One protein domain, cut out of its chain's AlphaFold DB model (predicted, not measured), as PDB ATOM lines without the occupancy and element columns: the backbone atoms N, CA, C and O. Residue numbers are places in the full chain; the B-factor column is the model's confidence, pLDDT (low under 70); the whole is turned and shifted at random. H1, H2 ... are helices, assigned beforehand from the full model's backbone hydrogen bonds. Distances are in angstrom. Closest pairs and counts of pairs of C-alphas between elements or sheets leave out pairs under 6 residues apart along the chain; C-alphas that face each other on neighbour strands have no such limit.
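Overview. This is residues 9 to 76 of the 78 residues of the protein "N-acetyltransferase domain-containing protein" of Mycobacterium kansasii (UniProt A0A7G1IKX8). A longer helix, H1, and a shorter one, H2, near its first residues make a loose body with few contacts, and a long arm of loop leads from H2 out to a small third helix, H3, far from both. The loop of residues 30 to 43 folds back from the far end of H1 to the start of H2, and residues 67 to 73 stick out at the end of the arm. The printed part has 68 residues, with three named helices in the order H1, H2, H3 and no named strand; the class is all helix, though under half of the residues, 31 of 68, are in named elements. The whole is extended, with a radius of gyration of the C-alphas of 16.9 A and spans of 48 by 33 by 25 A, the arm making the length.

Along the chain. H1, residues 15 to 29, is the longest helix, 21.2 A from first to last C-alpha; it begins at C-alpha 15 (309.579, 174.077, 253.799). H2, residues 44 to 52, measures 11.9 A and begins at C-alpha 44 (297.011, 184.013, 247.989). H3, residues 69 to 75, measures 10.0 A and ends at C-alpha 75 (284.832, 198.193, 280.051).

Arrangement. H1 and H2 are close but not clearly touching; their closest C-alphas, those of Ser 17 and Leu 49, are 7.4 A apart. They run the same way at a steep tilt of 42 degrees. H3 is apart from H1 and from H2. In H1, H2 and H3 every O i to N i+4 pair is within hydrogen-bond range.

Size, cuts and confidence. The two C-alphas farthest apart, those of Arg 13 and Gly 76, are 50.8 A apart. The printed part has no cut. Both links are long, with 14 residues between H1 and H2 and 16 between H2 and H3. The mean pLDDT of the printed part is 94.4, and no printed residue is under 70.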
ATOM      1  N   SER A   9     314.222 184.275 251.750       96.06
ATOM      2  CA  SER A   9     315.340 183.574 251.096       96.06
ATOM      3  C   SER A   9     315.185 182.045 251.026       96.06
ATOM      4  O   SER A   9     315.863 181.383 250.234       96.06
ATOM      5  N   PHE A  10     314.283 181.475 251.827       93.44
ATOM      6  CA  PHE A  10     314.032 180.038 251.929       93.44
ATOM      7  C   PHE A  10     312.654 179.619 251.385       93.44
ATOM      8  O   PHE A  10     312.299 178.440 251.440       93.44
ATOM      9  N   ARG A  11     311.864 180.553 250.841       90.75
ATOM     10  CA  ARG A  11     310.549 180.251 250.248       90.75
ATOM     11  C   ARG A  11     310.683 179.455 248.947       90.75
ATOM     12  O   ARG A  11     311.745 179.420 248.333       90.75
ATOM     13  N   ARG A  12     309.577 178.826 248.525       87.44
ATOM     14  CA  ARG A  12     309.475 177.970 247.320       87.44
ATOM     15  C   ARG A  12     310.386 176.731 247.333       87.44
ATOM     16  O   ARG A  12     310.691 176.171 246.290       87.44
ATOM     17  N   ARG A  13     310.789 176.280 248.526       93.56
ATOM     18  CA  ARG A  13     311.571 175.048 248.754       93.56
ATOM     19  C   ARG A  13     310.768 173.943 249.460       93.56
ATOM     20  O   ARG A  13     311.349 173.038 250.043       93.56
ATOM     21  N   GLY A  14     309.439 174.072 249.511       92.38
ATOM     22  CA  GLY A  14     308.553 173.118 250.198       92.38
ATOM     23  C   GLY A  14     308.647 173.111 251.731       92.38
ATOM     24  O   GLY A  14     308.068 172.242 252.372       92.38
ATOM     25  N   LEU A  15     309.360 174.065 252.346       95.06
ATOM     26  CA  LEU A  15     309.579 174.077 253.799       95.06
ATOM     27  C   LEU A  15     308.283 174.221 254.599       95.06
ATOM     28  O   LEU A  15     308.103 173.513 255.580       95.06
ATOM     29  N   ALA A  16     307.371 175.096 254.168       93.25
ATOM     30  CA  ALA A  16     306.091 175.284 254.849       93.25
ATOM     31  C   ALA A  16     305.253 173.995 254.837       93.25
ATOM     32  O   ALA A  16     304.768 173.577 255.881       93.25
ATOM     33  N   SER A  17     305.169 173.311 253.689       94.00
ATOM     34  CA  SER A  17     304.492 172.013 253.566       94.00
ATOM     35  C   SER A  17     305.116 170.955 254.473       94.00
ATOM     36  O   SER A  17     304.393 170.216 255.129       94.00
ATOM     37  N   ARG A  18     306.453 170.899 254.554       95.88
ATOM     38  CA  ARG A  18     307.152 169.950 255.436       95.88
ATOM     39  C   ARG A  18     306.881 170.230 256.911       95.88
ATOM     40  O   ARG A  18     306.613 169.291 257.643       95.88
ATOM     41  N   LEU A  19     306.899 171.497 257.328       95.50
ATOM     42  CA  LEU A  19     306.551 171.883 258.699       95.50
ATOM     43  C   LEU A  19     305.108 171.486 259.043       95.50
ATOM     44  O   LEU A  19     304.869 170.913 260.101       95.50
ATOM     45  N   LEU A  20     304.160 171.726 258.132       96.12
ATOM     46  CA  LEU A  20     302.759 171.323 258.303       96.12
ATOM     47  C   LEU A  20     302.607 169.801 258.387       96.12
ATOM     48  O   LEU A  20     301.883 169.317 259.251       96.12
ATOM     49  N   ALA A  21     303.319 169.051 257.544       96.56
ATOM     50  CA  ALA A  21     303.314 167.591 257.579       96.56
ATOM     51  C   ALA A  21     303.881 167.041 258.898       96.56
ATOM     52  O   ALA A  21     303.317 166.108 259.461       96.56
ATOM     53  N   THR A  22     304.952 167.643 259.427       97.31
ATOM     54  CA  THR A  22     305.502 167.270 260.739       97.31
ATOM     55  C   THR A  22     304.484 167.500 261.856       97.31
ATOM     56  O   THR A  22     304.281 166.613 262.678       97.31
ATOM     57  N   LEU A  23     303.796 168.645 261.860       96.50
ATOM     58  CA  LEU A  23     302.747 168.920 262.849       96.50
ATOM     59  C   LEU A  23     301.543 167.982 262.704       96.50
ATOM     60  O   LEU A  23     300.949 167.600 263.705       96.50
ATOM     61  N   ALA A  24     301.182 167.603 261.477       97.12
ATOM     62  CA  ALA A  24     300.139 166.611 261.246       97.12
ATOM     63  C   ALA A  24     300.533 165.231 261.801       97.12
ATOM     64  O   ALA A  24     299.688 164.569 262.396       97.12
ATOM     65  N   GLY A  25     301.803 164.829 261.663       98.00
ATOM     66  CA  GLY A  25     302.340 163.622 262.297       98.00
ATOM     67  C   GLY A  25     302.196 163.663 263.818       98.00
ATOM     68  O   GLY A  25     301.583 162.770 264.390       98.00
ATOM     69  N   GLU A  26     302.620 164.763 264.446       97.94
ATOM     70  CA  GLU A  26     302.459 164.975 265.893       97.94
ATOM     71  C   GLU A  26     300.988 164.878 266.329       97.94
ATOM     72  O   GLU A  26     300.675 164.285 267.360       97.94
ATOM     73  N   CYS A  27     300.056 165.430 265.542       97.81
ATOM     74  CA  CYS A  27     298.634 165.278 265.830       97.81
ATOM     75  C   CYS A  27     298.215 163.805 265.874       97.81
ATOM     76  O   CYS A  27     297.530 163.408 266.812       97.81
ATOM     77  N   LEU A  28     298.630 163.004 264.893       98.12
ATOM     78  CA  LEU A  28     298.278 161.586 264.838       98.12
ATOM     79  C   LEU A  28     298.900 160.801 265.998       98.12
ATOM     80  O   LEU A  28     298.190 160.030 266.644       98.12
ATOM     81  N   ASP A  29     300.174 161.049 266.302       98.50
ATOM     82  CA  ASP A  29     300.908 160.361 267.372       98.50
ATOM     83  C   ASP A  29     300.276 160.602 268.755       98.50
ATOM     84  O   ASP A  29     300.297 159.725 269.618       98.50
ATOM     85  N   ASN A  30     299.639 161.761 268.948       98.19
ATOM     86  CA  ASN A  30     298.951 162.122 270.191       98.19
ATOM     87  C   ASN A  30     297.431 161.857 270.166       98.19
ATOM     88  O   ASN A  30     296.717 162.255 271.090       98.19
ATOM     89  N   GLY A  31     296.903 161.215 269.119       97.75
ATOM     90  CA  GLY A  31     295.467 160.943 268.985       97.75
ATOM     91  C   GLY A  31     294.606 162.191 268.750       97.75
ATOM     92  O   GLY A  31     293.390 162.167 268.961       97.75
ATOM     93  N   TYR A  32     295.209 163.296 268.315       98.12
ATOM     94  CA  TYR A  32     294.489 164.493 267.907       98.12
ATOM     95  C   TYR A  32     293.894 164.306 266.516       98.12
ATOM     96  O   TYR A  32     294.506 163.768 265.598       98.12
ATOM     97  N   THR A  33     292.684 164.821 266.336       96.25
ATOM     98  CA  THR A  33     291.914 164.611 265.106       96.25
ATOM     99  C   THR A  33     292.010 165.771 264.122       96.25
ATOM    100  O   THR A  33     291.469 165.686 263.019       96.25
ATOM    101  N   ARG A  34     292.653 166.885 264.501       94.69
ATOM    102  CA  ARG A  34     292.661 168.104 263.686       94.69
ATOM    103  C   ARG A  34     293.844 169.021 263.983       94.69
ATOM    104  O   ARG A  34     294.118 169.340 265.135       94.69
ATOM    105  N   LEU A  35     294.430 169.562 262.915       95.56
ATOM    106  CA  LEU A  35     295.309 170.727 262.944       95.56
ATOM    107  C   LEU A  35     294.525 171.960 262.462       95.56
ATOM    108  O   LEU A  35     293.904 171.927 261.403       95.56
ATOM    109  N   SER A  36     294.528 173.046 263.238       94.62
ATOM    110  CA  SER A  36     293.821 174.294 262.895       94.62
ATOM    111  C   SER A  36     294.728 175.516 263.025       94.62
ATOM    112  O   SER A  36     295.567 175.591 263.932       94.62
ATOM    113  N   TRP A  37     294.554 176.466 262.107       93.81
ATOM    114  CA  TRP A  37     295.271 177.740 262.047       93.81
ATOM    115  C   TRP A  37     294.412 178.800 261.350       93.81
ATOM    116  O   TRP A  37     293.463 178.474 260.636       93.81
ATOM    117  N   ALA A  38     294.756 180.069 261.563       92.56
ATOM    118  CA  ALA A  38     294.174 181.190 260.839       92.56
ATOM    119  C   ALA A  38     295.109 181.626 259.703       92.56
ATOM    120  O   ALA A  38     296.330 181.509 259.793       92.56
ATOM    121  N   VAL A  39     294.531 182.152 258.627       92.50
ATOM    122  CA  VAL A  39     295.266 182.750 257.511       92.50
ATOM    123  C   VAL A  39     294.595 184.058 257.125       92.50
ATOM    124  O   VAL A  39     293.371 184.177 257.157       92.50
ATOM    125  N   LEU A  40     295.398 185.054 256.762       90.94
ATOM    126  CA  LEU A  40     294.875 186.288 256.195       90.94
ATOM    127  C   LEU A  40     294.290 185.986 254.814       90.94
ATOM    128  O   LEU A  40     294.983 185.459 253.947       90.94
ATOM    129  N   ASN A  41     293.020 186.331 254.611       89.50
ATOM    130  CA  ASN A  41     292.255 186.007 253.401       89.50
ATOM    131  C   ASN A  41     292.836 186.587 252.099       89.50
ATOM    132  O   ASN A  41     292.479 186.140 251.017       89.50
ATOM    133  N   TRP A  42     293.729 187.569 252.193       92.81
ATOM    134  CA  TRP A  42     294.412 188.169 251.053       92.81
ATOM    135  C   TRP A  42     295.739 187.480 250.704       92.81
ATOM    136  O   TRP A  42     296.334 187.788 249.674       92.81
ATOM    137  N   ASN A  43     296.239 186.564 251.538       92.12
ATOM    138  CA  ASN A  43     297.515 185.890 251.307       92.12
ATOM    139  C   ASN A  43     297.335 184.704 250.346       92.12
ATOM    140  O   ASN A  43     297.273 183.549 250.771       92.12
ATOM    141  N   SER A  44     297.249 185.000 249.049       92.88
ATOM    142  CA  SER A  44     297.011 184.013 247.989       92.88
ATOM    143  C   SER A  44     298.020 182.862 247.984       92.88
ATOM    144  O   SER A  44     297.629 181.719 247.774       92.88
ATOM    145  N   ASP A  45     299.298 183.139 248.262       90.75
ATOM    146  CA  ASP A  45     300.351 182.116 248.292       90.75
ATOM    147  C   ASP A  45     300.124 181.114 249.430       90.75
ATOM    148  O   ASP A  45     300.290 179.905 249.254       90.75
ATOM    149  N   ALA A  46     299.738 181.613 250.609       91.94
ATOM    150  CA  ALA A  46     299.422 180.761 251.748       91.94
ATOM    151  C   ALA A  46     298.126 179.976 251.514       91.94
ATOM    152  O   ALA A  46     298.084 178.787 251.814       91.94
ATOM    153  N   LEU A  47     297.098 180.611 250.943       94.00
ATOM    154  CA  LEU A  47     295.847 179.938 250.586       94.00
ATOM    155  C   LEU A  47     296.093 178.791 249.600       94.00
ATOM    156  O   LEU A  47     295.716 177.663 249.891       94.00
ATOM    157  N   ALA A  48     296.827 179.041 248.512       93.44
ATOM    158  CA  ALA A  48     297.161 178.014 247.526       93.44
ATOM    159  C   ALA A  48     297.964 176.852 248.132       93.44
ATOM    160  O   ALA A  48     297.733 175.690 247.793       93.44
ATOM    161  N   LEU A  49     298.890 177.143 249.054       93.31
ATOM    162  CA  LEU A  49     299.595 176.111 249.816       93.31
ATOM    163  C   LEU A  49     298.624 175.267 250.654       93.31
ATOM    164  O   LEU A  49     298.729 174.042 250.638       93.31
ATOM    165  N   TYR A  50     297.730 175.907 251.413       94.94
ATOM    166  CA  TYR A  50     296.819 175.215 252.325       94.94
ATOM    167  C   TYR A  50     295.775 174.387 251.578       94.94
ATOM    168  O   TYR A  50     295.557 173.234 251.946       94.94
ATOM    169  N   ASP A  51     295.218 174.918 250.491       94.50
ATOM    170  CA  ASP A  51     294.332 174.174 249.593       94.50
ATOM    171  C   ASP A  51     295.072 172.966 248.989       94.50
ATOM    172  O   ASP A  51     294.558 171.846 248.982       94.50
ATOM    173  N   GLY A  52     296.328 173.158 248.566       94.94
ATOM    174  CA  GLY A  52     297.165 172.104 247.986       94.94
ATOM    175  C   GLY A  52     297.513 170.951 248.936       94.94
ATOM    176  O   GLY A  52     297.806 169.854 248.465       94.94
ATOM    177  N   ILE A  53     297.461 171.162 250.257       94.06
ATOM    178  CA  ILE A  53     297.648 170.099 251.265       94.06
ATOM    179  C   ILE A  53     296.319 169.538 251.801       94.06
ATOM    180  O   ILE A  53     296.327 168.783 252.773       94.06
ATOM    181  N   GLY A  54     295.183 169.905 251.199       94.75
ATOM    182  CA  GLY A  54     293.852 169.437 251.604       94.75
ATOM    183  C   GLY A  54     293.232 170.201 252.778       94.75
ATOM    184  O   GLY A  54     292.245 169.740 253.352       94.75
ATOM    185  N   GLY A  55     293.785 171.362 253.144       94.81
ATOM    186  CA  GLY A  55     293.166 172.272 254.104       94.81
ATOM    187  C   GLY A  55     291.813 172.777 253.598       94.81
ATOM    188  O   GLY A  55     291.609 172.947 252.400       94.81
ATOM    189  N   GLN A  56     290.872 173.005 254.517       94.25
ATOM    190  CA  GLN A  56     289.522 173.468 254.189       94.25
ATOM    191  C   GLN A  56     289.183 174.734 254.987       94.25
ATOM    192  O   GLN A  56     289.241 174.702 256.224       94.25
ATOM    193  N   PRO A  57     288.809 175.850 254.329       92.38
ATOM    194  CA  PRO A  57     288.452 177.078 255.027       92.38
ATOM    195  C   PRO A  57     287.127 176.920 255.782       92.38
ATOM    196  O   PRO A  57     286.137 176.436 255.240       92.38
ATOM    197  N   GLN A  58     287.082 177.402 257.024       92.06
ATOM    198  CA  GLN A  58     285.856 177.454 257.825       92.06
ATOM    199  C   GLN A  58     285.106 178.761 257.528       92.06
ATOM    200  O   GLN A  58     285.440 179.806 258.079       92.06
ATOM    201  N   ARG A  59     284.120 178.721 256.620       87.44
ATOM    202  CA  ARG A  59     283.431 179.929 256.110       87.44
ATOM    203  C   ARG A  59     282.301 180.450 257.000       87.44
ATOM    204  O   ARG A  59     281.866 181.580 256.822       87.44
ATOM    205  N   GLU A  60     281.833 179.643 257.946       92.38
ATOM    206  CA  GLU A  60     280.710 179.988 258.830       92.38
ATOM    207  C   GLU A  60     281.122 180.883 260.009       92.38
ATOM    208  O   GLU A  60     280.280 181.498 260.656       92.38
ATOM    209  N   TRP A  61     282.425 180.992 260.282       88.69
ATOM    210  CA  TRP A  61     282.953 181.727 261.425       88.69
ATOM    211  C   TRP A  61     283.543 183.067 260.989       88.69
ATOM    212  O   TRP A  61     284.441 183.128 260.154       88.69
ATOM    213  N   THR A  62     283.072 184.154 261.603       89.56
ATOM    214  CA  THR A  62     283.633 185.500 261.411       89.56
ATOM    215  C   THR A  62     284.433 185.907 262.643       89.56
ATOM    216  O   THR A  62     283.940 185.836 263.765       89.56
ATOM    217  N   THR A  63     285.669 186.365 262.445       90.88
ATOM    218  CA  THR A  63     286.493 186.893 263.541       90.88
ATOM    219  C   THR A  63     286.084 188.332 263.854       90.88
ATOM    220  O   THR A  63     286.245 189.213 263.013       90.88
ATOM    221  N   TYR A  64     285.601 188.584 265.071       93.50
ATOM    222  CA  TYR A  64     285.382 189.937 265.593       93.50
ATOM    223  C   TYR A  64     286.609 190.406 266.377       93.50
ATOM    224  O   TYR A  64     287.259 189.624 267.072       93.50
ATOM    225  N   ARG A  65     286.923 191.701 266.295       95.25
ATOM    226  CA  ARG A  65     287.982 192.331 267.087       95.25
ATOM    227  C   ARG A  65     287.475 193.644 267.661       95.25
ATOM    228  O   ARG A  65     287.065 194.521 266.907       95.25
ATOM    229  N   LEU A  66     287.567 193.792 268.979       96.62
ATOM    230  CA  LEU A  66     287.356 195.057 269.671       96.62
ATOM    231  C   LEU A  66     288.706 195.585 270.156       96.62
ATOM    232  O   LEU A  66     289.497 194.846 270.737       96.62
ATOM    233  N   SER A  67     288.993 196.852 269.882       96.62
ATOM    234  CA  SER A  67     290.250 197.486 270.284       96.62
ATOM    235  C   SER A  67     290.081 198.997 270.411       96.62
ATOM    236  O   SER A  67     289.076 199.556 269.967       96.62
ATOM    237  N   GLY A  68     291.061 199.657 271.032       95.94
ATOM    238  CA  GLY A  68     291.093 201.113 271.145       95.94
ATOM    239  C   GLY A  68     289.910 201.684 271.943       95.94
ATOM    240  O   GLY A  68     289.462 201.055 272.905       95.94
ATOM    241  N   PRO A  69     289.386 202.865 271.560       96.00
ATOM    242  CA  PRO A  69     288.330 203.551 272.306       96.00
ATOM    243  C   PRO A  69     287.066 202.713 272.540       96.00
ATOM    244  O   PRO A  69     286.478 202.796 273.611       96.00
ATOM    245  N   GLY A  70     286.675 201.858 271.585       95.56
ATOM    246  CA  GLY A  70     285.505 200.984 271.740       95.56
ATOM    247  C   GLY A  70     285.678 199.932 272.841       95.56
ATOM    248  O   GLY A  70     284.720 199.613 273.539       95.56
ATOM    249  N   LEU A  71     286.905 199.435 273.043       97.56
ATOM    250  CA  LEU A  71     287.219 198.517 274.142       97.56
ATOM    251  C   LEU A  71     287.136 199.227 275.499       97.56
ATOM    252  O   LEU A  71     286.575 198.679 276.443       97.56
ATOM    253  N   VAL A  72     287.667 200.451 275.576       96.88
ATOM    254  CA  VAL A  72     287.610 201.281 276.792       96.88
ATOM    255  C   VAL A  72     286.162 201.615 277.147       96.88
ATOM    256  O   VAL A  72     285.768 201.467 278.298       96.88
ATOM    257  N   ALA A  73     285.359 202.004 276.155       96.31
ATOM    258  CA  ALA A  73     283.947 202.302 276.352       96.31
ATOM    259  C   ALA A  73     283.165 201.082 276.867       96.31
ATOM    260  O   ALA A  73     282.335 201.233 277.760       96.31
ATOM    261  N   LEU A  74     283.453 199.878 276.353       96.75
ATOM    262  CA  LEU A  74     282.801 198.647 276.808       96.75
ATOM    263  C   LEU A  74     283.147 198.291 278.262       96.75
ATOM    264  O   LEU A  74     282.283 197.798 278.980       96.75
ATOM    265  N   ALA A  75     284.391 198.520 278.693       96.56
ATOM    266  CA  ALA A  75     284.832 198.193 280.051       96.56
ATOM    267  C   ALA A  75     284.121 199.024 281.136       96.56
ATOM    268  O   ALA A  75     284.041 198.583 282.280       96.56
ATOM    269  N   GLY A  76     283.597 200.199 280.770       90.81
ATOM    270  CA  GLY A  76     282.955 201.125 281.697       90.81
ATOM    271  C   GLY A  76     283.937 201.784 282.680       90.81
ATOM    272  O   GLY A  76     285.149 201.544 282.631       90.81
TER     273      GLY A  76